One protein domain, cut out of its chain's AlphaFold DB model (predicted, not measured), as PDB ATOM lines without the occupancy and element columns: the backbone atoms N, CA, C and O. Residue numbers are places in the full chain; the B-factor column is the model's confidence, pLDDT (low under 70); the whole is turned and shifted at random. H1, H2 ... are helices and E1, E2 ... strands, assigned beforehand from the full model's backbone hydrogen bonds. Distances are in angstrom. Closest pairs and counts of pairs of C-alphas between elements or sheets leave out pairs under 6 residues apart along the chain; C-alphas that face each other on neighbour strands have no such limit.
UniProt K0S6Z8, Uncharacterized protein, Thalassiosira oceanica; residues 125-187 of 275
ATOM      1  N   ILE A 125     -36.203 -26.568  39.123       91.81
ATOM      2  CA  ILE A 125     -37.086 -25.447  39.450       91.81
ATOM      3  C   ILE A 125     -36.295 -24.414  40.261       91.81
ATOM      4  O   ILE A 125     -35.914 -24.660  41.403       91.81
ATOM      5  N   ASP A 126     -36.070 -23.244  39.668       89.94
ATOM      6  CA  ASP A 126     -35.424 -22.083  40.289       89.94
ATOM      7  C   ASP A 126     -36.463 -21.023  40.700       89.94
ATOM      8  O   ASP A 126     -37.612 -21.070  40.255       89.94
ATOM      9  N   ASP A 127     -36.070 -20.042  41.515       91.81
ATOM     10  CA  ASP A 127     -36.950 -18.976  42.033       91.81
ATOM     11  C   ASP A 127     -38.257 -19.560  42.608       91.81
ATOM     12  O   ASP A 127     -39.361 -19.080  42.328       91.81
ATOM     13  N   PHE A 128     -38.132 -20.668  43.347       91.62
ATOM     14  CA  PHE A 128     -39.286 -21.458  43.760       91.62
ATOM     15  C   PHE A 128     -39.927 -20.928  45.046       91.62
ATOM     16  O   PHE A 128     -39.261 -20.381  45.928       91.62
ATOM     17  N   GLN A 129     -41.240 -21.100  45.159       90.88
ATOM     18  CA  GLN A 129     -42.052 -20.767  46.327       90.88
ATOM     19  C   GLN A 129     -43.040 -21.902  46.617       90.88
ATOM     20  O   GLN A 129     -43.565 -22.525  45.693       90.88
ATOM     21  N   PHE A 130     -43.321 -22.151  47.895       89.44
ATOM     22  CA  PHE A 130     -44.358 -23.099  48.295       89.44
ATOM     23  C   PHE A 130     -45.743 -22.476  48.180       89.44
ATOM     24  O   PHE A 130     -45.968 -21.336  48.593       89.44
ATOM     25  N   GLU A 131     -46.665 -23.241  47.617       88.69
ATOM     26  CA  GLU A 131     -48.056 -22.853  47.432       88.69
ATOM     27  C   GLU A 131     -48.918 -23.403  48.577       88.69
ATOM     28  O   GLU A 131     -48.607 -24.425  49.189       88.69
ATOM     29  N   ALA A 132     -50.052 -22.755  48.854       84.00
ATOM     30  CA  ALA A 132     -50.950 -23.155  49.947       84.00
ATOM     31  C   ALA A 132     -51.551 -24.566  49.776       84.00
ATOM     32  O   ALA A 132     -52.043 -25.154  50.734       84.00
ATOM     33  N   ASN A 133     -51.515 -25.112  48.558       81.38
ATOM     34  CA  ASN A 133     -51.947 -26.474  48.251       81.38
ATOM     35  C   ASN A 133     -50.875 -27.540  48.557       81.38
ATOM     36  O   ASN A 133     -51.104 -28.709  48.266       81.38
ATOM     37  N   GLY A 134     -49.713 -27.154  49.098       84.00
ATOM     38  CA  GLY A 134     -48.587 -28.054  49.364       84.00
ATOM     39  C   GLY A 134     -47.708 -28.339  48.142       84.00
ATOM     40  O   GLY A 134     -46.791 -29.152  48.234       84.00
ATOM     41  N   GLY A 135     -47.979 -27.709  46.996       88.94
ATOM     42  CA  GLY A 135     -47.120 -27.759  45.814       88.94
ATOM     43  C   GLY A 135     -46.039 -26.680  45.836       88.94
ATOM     44  O   GLY A 135     -45.899 -25.923  46.799       88.94
ATOM     45  N   MET A 136     -45.296 -26.568  44.738       91.69
ATOM     46  CA  MET A 136     -44.375 -25.458  44.503       91.69
ATOM     47  C   MET A 136     -44.664 -24.763  43.180       91.69
ATOM     48  O   MET A 136     -45.124 -25.380  42.222       91.69
ATOM     49  N   SER A 137     -44.369 -23.471  43.106       93.38
ATOM     50  CA  SER A 137     -44.276 -22.758  41.836       93.38
ATOM     51  C   SER A 137     -42.897 -22.148  41.679       93.38
ATOM     52  O   SER A 137     -42.292 -21.719  42.653       93.38
ATOM     53  N   GLY A 138     -42.388 -22.111  40.457       94.25
ATOM     54  CA  GLY A 138     -41.050 -21.603  40.171       94.25
ATOM     55  C   GLY A 138     -40.753 -21.659  38.684       94.25
ATOM     56  O   GLY A 138     -41.608 -22.049  37.886       94.25
ATOM     57  N   ARG A 139     -39.562 -21.226  38.291       93.31
ATOM     58  CA  ARG A 139     -39.098 -21.256  36.904       93.31
ATOM     59  C   ARG A 139     -38.489 -22.614  36.609       93.31
ATOM     60  O   ARG A 139     -37.489 -22.976  37.217       93.31
ATOM     61  N   ALA A 140     -39.089 -23.348  35.684       89.50
ATOM     62  CA  ALA A 140     -38.579 -24.643  35.279       89.50
ATOM     63  C   ALA A 140     -37.512 -24.534  34.193       89.50
ATOM     64  O   ALA A 140     -37.587 -23.673  33.313       89.50
ATOM     65  N   TYR A 141     -36.568 -25.465  34.240       82.94
ATOM     66  CA  TYR A 141     -35.494 -25.631  33.273       82.94
ATOM     67  C   TYR A 141     -35.315 -27.113  32.955       82.94
ATOM     68  O   TYR A 141     -35.408 -27.962  33.846       82.94
ATOM     69  N   GLY A 142     -35.055 -27.426  31.688       76.38
ATOM     70  CA  GLY A 142     -34.825 -28.803  31.246       76.38
ATOM     71  C   GLY A 142     -36.085 -29.674  31.213       76.38
ATOM     72  O   GLY A 142     -35.978 -30.896  31.206       76.38
ATOM     73  N   LEU A 143     -37.282 -29.073  31.193       77.81
ATOM     74  CA  LEU A 143     -38.534 -29.804  30.979       77.81
ATOM     75  C   LEU A 143     -38.811 -29.984  29.476       77.81
ATOM     76  O   LEU A 143     -38.967 -28.987  28.767       77.81
ATOM     77  N   PRO A 144     -38.951 -31.222  28.965       67.06
ATOM     78  CA  PRO A 144     -39.256 -31.455  27.558       67.06
ATOM     79  C   PRO A 144     -40.572 -30.788  27.137       67.06
ATOM     80  O   PRO A 144     -41.624 -31.024  27.729       67.06
ATOM     81  N   GLY A 145     -40.522 -29.962  26.091       77.31
ATOM     82  CA  GLY A 145     -41.700 -29.261  25.566       77.31
ATOM     83  C   GLY A 145     -42.111 -28.010  26.351       77.31
ATOM     84  O   GLY A 145     -43.107 -27.380  25.995       77.31
ATOM     85  N   VAL A 146     -41.345 -27.618  27.370       79.69
ATOM     86  CA  VAL A 146     -41.528 -26.367  28.115       79.69
ATOM     87  C   VAL A 146     -40.305 -25.486  27.877       79.69
ATOM     88  O   VAL A 146     -39.176 -25.960  27.924       79.69
ATOM     89  N   ALA A 147     -40.513 -24.198  27.592       80.06
ATOM     90  CA  ALA A 147     -39.395 -23.280  27.403       80.06
ATOM     91  C   ALA A 147     -38.684 -23.022  28.742       80.06
ATOM     92  O   ALA A 147     -39.347 -22.810  29.760       80.06
ATOM     93  N   ASP A 148     -37.356 -22.988  28.739       79.44
ATOM     94  CA  ASP A 148     -36.574 -22.689  29.940       79.44
ATOM     95  C   ASP A 148     -36.946 -21.327  30.543       79.44
ATOM     96  O   ASP A 148     -37.197 -20.344  29.839       79.44
ATOM     97  N   GLY A 149     -37.007 -21.271  31.872       81.50
ATOM     98  CA  GLY A 149     -37.446 -20.089  32.610       81.50
ATOM     99  C   GLY A 149     -38.967 -19.909  32.660       81.50
ATOM    100  O   GLY A 149     -39.440 -18.966  33.303       81.50
ATOM    101  N   THR A 150     -39.742 -20.797  32.025       91.19
ATOM    102  CA  THR A 150     -41.207 -20.798  32.133       91.19
ATOM    103  C   THR A 150     -41.611 -21.075  33.569       91.19
ATOM    104  O   THR A 150     -41.132 -22.017  34.200       91.19
ATOM    105  N   ARG A 151     -42.530 -20.261  34.091       94.69
ATOM    106  CA  ARG A 151     -43.070 -20.478  35.426       94.69
ATOM    107  C   ARG A 151     -44.057 -21.640  35.402       94.69
ATOM    108  O   ARG A 151     -45.061 -21.572  34.696       94.69
ATOM    109  N   ILE A 152     -43.781 -22.671  36.190       93.56
ATOM    110  CA  ILE A 152     -44.658 -23.826  36.375       93.56
ATOM    111  C   ILE A 152     -45.213 -23.850  37.795       93.56
ATOM    112  O   ILE A 152     -44.672 -23.213  38.701       93.56
ATOM    113  N   GLN A 153     -46.286 -24.609  37.977       94.06
ATOM    114  CA  GLN A 153     -46.831 -24.959  39.279       94.06
ATOM    115  C   GLN A 153     -46.929 -26.479  39.350       94.06
ATOM    116  O   GLN A 153     -47.504 -27.106  38.460       94.06
ATOM    117  N   THR A 154     -46.339 -27.064  40.383       91.06
ATOM    118  CA  THR A 154     -46.341 -28.505  40.594       91.06
ATOM    119  C   THR A 154     -47.565 -28.931  41.406       91.06
ATOM    120  O   THR A 154     -48.125 -28.135  42.172       91.06
ATOM    121  N   PRO A 155     -47.954 -30.210  41.303       89.88
ATOM    122  CA  PRO A 155     -48.801 -30.856  42.296       89.88
ATOM    123  C   PRO A 155     -48.191 -30.802  43.712       89.88
ATOM    124  O   PRO A 155     -47.014 -30.440  43.858       89.88
ATOM    125  N   PRO A 156     -48.974 -31.165  44.748       89.94
ATOM    126  CA  PRO A 156     -48.483 -31.286  46.115       89.94
ATOM    127  C   PRO A 156     -47.234 -32.164  46.207       89.94
ATOM    128  O   PRO A 156     -47.146 -33.209  45.565       89.94
ATOM    129  N   ILE A 157     -46.259 -31.713  46.991       88.62
ATOM    130  CA  ILE A 157     -44.984 -32.407  47.164       88.62
ATOM    131  C   ILE A 157     -45.187 -33.546  48.154       88.62
ATOM    132  O   ILE A 157     -45.753 -33.359  49.232       88.62
ATOM    133  N   MET A 158     -44.703 -34.725  47.792       84.81
ATOM    134  CA  MET A 158     -44.771 -35.917  48.620       84.81
ATOM    135  C   MET A 158     -43.502 -36.038  49.459       84.81
ATOM    136  O   MET A 158     -42.400 -35.904  48.932       84.81
ATOM    137  N   ARG A 159     -43.671 -36.321  50.757       82.94
ATOM    138  CA  ARG A 159     -42.573 -36.504  51.728       82.94
ATOM    139  C   ARG A 159     -41.535 -35.368  51.670       82.94
ATOM    140  O   ARG A 159     -40.347 -35.633  51.473       82.94
ATOM    141  N   PRO A 160     -41.964 -34.097  51.821       81.38
ATOM    142  CA  PRO A 160     -41.077 -32.942  51.716       81.38
ATOM    143  C   PRO A 160     -39.906 -33.007  52.709       81.38
ATOM    144  O   PRO A 160     -38.815 -32.539  52.392       81.38
ATOM    145  N   GLU A 161     -40.101 -33.636  53.869       76.44
ATOM    146  CA  GLU A 161     -39.068 -33.838  54.889       76.44
ATOM    147  C   GLU A 161     -37.918 -34.721  54.391       76.44
ATOM    148  O   GLU A 161     -36.771 -34.527  54.788       76.44
ATOM    149  N   GLU A 162     -38.224 -35.674  53.512       76.06
ATOM    150  CA  GLU A 162     -37.239 -36.566  52.914       76.06
ATOM    151  C   GLU A 162     -36.626 -35.916  51.677       76.06
ATOM    152  O   GLU A 162     -35.412 -35.805  51.588       76.06
ATOM    153  N   THR A 163     -37.438 -35.441  50.729       77.56
ATOM    154  CA  THR A 163     -36.922 -35.019  49.419       77.56
ATOM    155  C   THR A 163     -36.180 -33.684  49.485       77.56
ATOM    156  O   THR A 163     -35.095 -33.555  48.915       77.56
ATOM    157  N   MET A 164     -36.710 -32.690  50.213       74.19
ATOM    158  CA  MET A 164     -36.135 -31.335  50.209       74.19
ATOM    159  C   MET A 164     -34.757 -31.280  50.854       74.19
ATOM    160  O   MET A 164     -33.921 -30.481  50.436       74.19
ATOM    161  N   ALA A 165     -34.495 -32.145  51.837       68.50
ATOM    162  CA  ALA A 165     -33.181 -32.265  52.462       68.50
ATOM    163  C   ALA A 165     -32.089 -32.660  51.450       68.50
ATOM    164  O   ALA A 165     -30.914 -32.356  51.653       68.50
ATOM    165  N   PHE A 166     -32.482 -33.297  50.346       64.19
ATOM    166  CA  PHE A 166     -31.597 -33.722  49.266       64.19
ATOM    167  C   PHE A 166     -31.574 -32.752  48.076       64.19
ATOM    168  O   PHE A 166     -30.992 -33.076  47.043       64.19
ATOM    169  N   GLY A 167     -32.193 -31.574  48.197       75.50
ATOM    170  CA  GLY A 167     -32.196 -30.570  47.131       75.50
ATOM    171  C   GLY A 167     -33.067 -30.943  45.932       75.50
ATOM    172  O   GLY A 167     -32.876 -30.400  44.849       75.50
ATOM    173  N   TYR A 168     -34.029 -31.852  46.103       84.38
ATOM    174  CA  TYR A 168     -35.035 -32.147  45.088       84.38
ATOM    175  C   TYR A 168     -36.433 -32.263  45.706       84.38
ATOM    176  O   TYR A 168     -36.611 -32.343  46.919       84.38
ATOM    177  N   ALA A 169     -37.463 -32.245  44.876       86.56
ATOM    178  CA  ALA A 169     -38.837 -32.451  45.301       86.56
ATOM    179  C   ALA A 169     -39.547 -33.420  44.375       86.56
ATOM    180  O   ALA A 169     -39.430 -33.314  43.155       86.56
ATOM    181  N   THR A 170     -40.307 -34.337  44.964       89.00
ATOM    182  CA  THR A 170     -41.043 -35.367  44.229       89.00
ATOM    183  C   THR A 170     -42.539 -35.146  44.389       89.00
ATOM    184  O   THR A 170     -43.024 -34.839  45.474       89.00
ATOM    185  N   THR A 171     -43.282 -35.287  43.295       86.56
ATOM    186  CA  THR A 171     -44.720 -34.967  43.242       86.56
ATOM    187  C   THR A 171     -45.651 -36.180  43.303       86.56
ATOM    188  O   THR A 171     -46.852 -35.995  43.462       86.56
ATOM    189  N   SER A 172     -45.145 -37.417  43.219       79.44
ATOM    190  CA  SER A 172     -45.959 -38.623  43.451       79.44
ATOM    191  C   SER A 172     -45.149 -39.778  44.049       79.44
ATOM    192  O   SER A 172     -43.923 -39.834  43.920       79.44
ATOM    193  N   GLU A 173     -45.836 -40.712  44.713       61.81
ATOM    194  CA  GLU A 173     -45.244 -41.985  45.126       61.81
ATOM    195  C   GLU A 173     -45.298 -42.988  43.974       61.81
ATOM    196  O   GLU A 173     -46.354 -43.509  43.626       61.81
ATOM    197  N   ALA A 174     -44.137 -43.288  43.399       56.22
ATOM    198  CA  ALA A 174     -43.981 -44.233  42.296       56.22
ATOM    199  C   ALA A 174     -44.126 -45.712  42.723       56.22
ATOM    200  O   ALA A 174     -43.344 -46.548  42.277       56.22
ATOM    201  N   VAL A 175     -45.061 -46.042  43.622       53.94
ATOM    202  CA  VAL A 175     -45.098 -47.383  44.231       53.94
ATOM    203  C   VAL A 175     -46.202 -48.280  43.674       53.94
ATOM    204  O   VAL A 175     -45.898 -49.437  43.440       53.94
ATOM    205  N   ASP A 176     -47.413 -47.799  43.352       55.22
ATOM    206  CA  ASP A 176     -48.467 -48.694  42.805       55.22
ATOM    207  C   ASP A 176     -49.568 -48.022  41.953       55.22
ATOM    208  O   ASP A 176     -50.420 -48.695  41.369       55.22
ATOM    209  N   SER A 177     -49.580 -46.695  41.840       51.41
ATOM    210  CA  SER A 177     -50.528 -45.958  41.000       51.41
ATOM    211  C   SER A 177     -49.898 -45.639  39.650       51.41
ATOM    212  O   SER A 177     -48.764 -45.181  39.578       51.41
ATOM    213  N   GLN A 178     -50.656 -45.811  38.569       58.03
ATOM    214  CA  GLN A 178     -50.289 -45.497  37.178       58.03
ATOM    215  C   GLN A 178     -50.016 -43.989  36.923       58.03
ATOM    216  O   GLN A 178     -50.019 -43.531  35.780       58.03
ATOM    217  N   GLU A 179     -49.827 -43.207  37.986       59.53
ATOM    218  CA  GLU A 179     -49.534 -41.783  37.965       59.53
ATOM    219  C   GLU A 179     -48.032 -41.557  37.805       59.53
ATOM    220  O   GLU A 179     -47.213 -41.992  38.614       59.53
ATOM    221  N   VAL A 180     -47.672 -40.849  36.736       65.75
ATOM    222  CA  VAL A 180     -46.288 -40.481  36.442       65.75
ATOM    223  C   VAL A 180     -45.842 -39.420  37.444       65.75
ATOM    224  O   VAL A 180     -46.297 -38.278  37.393       65.75
ATOM    225  N   GLY A 181     -44.967 -39.814  38.367       71.81
ATOM    226  CA  GLY A 181     -44.312 -38.900  39.293       71.81
ATOM    227  C   GLY A 181     -43.212 -38.109  38.619       71.81
ATOM    228  O   GLY A 181     -42.412 -38.664  37.868       71.81
ATOM    229  N   PHE A 182     -43.159 -36.815  38.918       81.62
ATOM    230  CA  PHE A 182     -42.064 -35.955  38.496       81.62
ATOM    231  C   PHE A 182     -41.221 -35.578  39.707       81.62
ATOM    232  O   PHE A 182     -41.755 -35.143  40.736       81.62
ATOM    233  N   SER A 183     -39.912 -35.744  39.552       88.00
ATOM    234  CA  SER A 183     -38.909 -35.215  40.467       88.00
ATOM    235  C   SER A 183     -38.325 -33.944  39.868       88.00
ATOM    236  O   SER A 183     -38.121 -33.871  38.655       88.00
ATOM    237  N   TYR A 184     -38.055 -32.961  40.717       88.50
ATOM    238  CA  TYR A 184     -37.479 -31.681  40.331       88.50
ATOM    239  C   TYR A 184     -36.290 -31.351  41.220       88.50
ATOM    240  O   TYR A 184     -36.410 -31.422  42.437       88.50
ATOM    241  N   GLU A 185     -35.165 -30.956  40.634       89.56
ATOM    242  CA  GLU A 185     -34.041 -30.363  41.362       89.56
ATOM    243  C   GLU A 185     -34.420 -28.948  41.824       89.56
ATOM    244  O   GLU A 185     -35.026 -28.183  41.070       89.56
ATOM    245  N   LEU A 186     -34.083 -28.588  43.061       87.31
ATOM    246  CA  LEU A 186     -34.397 -27.284  43.637       87.31
ATOM    247  C   LEU A 186     -33.215 -26.335  43.467       87.31
ATOM    248  O   LEU A 186     -32.123 -26.583  43.969       87.31
ATOM    249  N   GLY A 187     -33.461 -25.239  42.753       85.94
ATOM    250  CA  GLY A 187     -32.523 -24.136  42.591       85.94
ATOM    251  C   GLY A 187     -32.557 -23.178  43.782       85.94
ATOM    252  O   GLY A 187     -32.587 -23.578  44.944       85.94
TER     253      GLY A 187
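Overview. This is residues 125 to 187 of the 275 residues of an uncharacterized protein of Thalassiosira oceanica (UniProt K0S6Z8). A three-strand meander, E1 E2 E3, each strand the antiparallel neighbour of the one before, meets a small antiparallel hairpin, E4 E5, where E5 comes to E1; the short helix H1 packs on E4. The hairpin's loop, residues 171 to 182, reaches away from this body. The 63 printed residues, under half in named elements, are mixed, helices and strands, in the order E1 E2 E3 H1 E4 E5. The whole is compact, radius of gyration of the C-alphas 11.4 A, spanning 32 by 24 by 22 A.

Arrangement. E2, residues 136 to 141, is antiparallel to E1, residues 125 to 130 (N 126 to O 139, 2.8 A), and to E3, residues 150 to 153 (N 140 to O 150, 2.9 A). E5, residues 183 to 186, is closest to E1 at C-alphas 125 and 186, 5.3 A. E4, residues 168 to 170, is antiparallel to E5, with N 169 and O 184 2.8 A apart. H1, residues 160 to 166, is closest to E4 at C-alphas 163 and 169, 5.2 A; 1 of 3 O i to N i+4 and 1 of 4 O i to N i+3 pairs are within hydrogen-bond range.

Along the chain. E1 begins at C-alpha 125 (-37.086, -25.447, 39.450); E5 ends at C-alpha 186 (-34.397, -27.284, 43.637). E2 measures 14.3 A, E1 11.7 A.

Size, cuts and confidence. The printed part has no cut. The link E4 to E5 is long. pLDDT is under 70 at residues 144, 165 to 166 and 173 to 180.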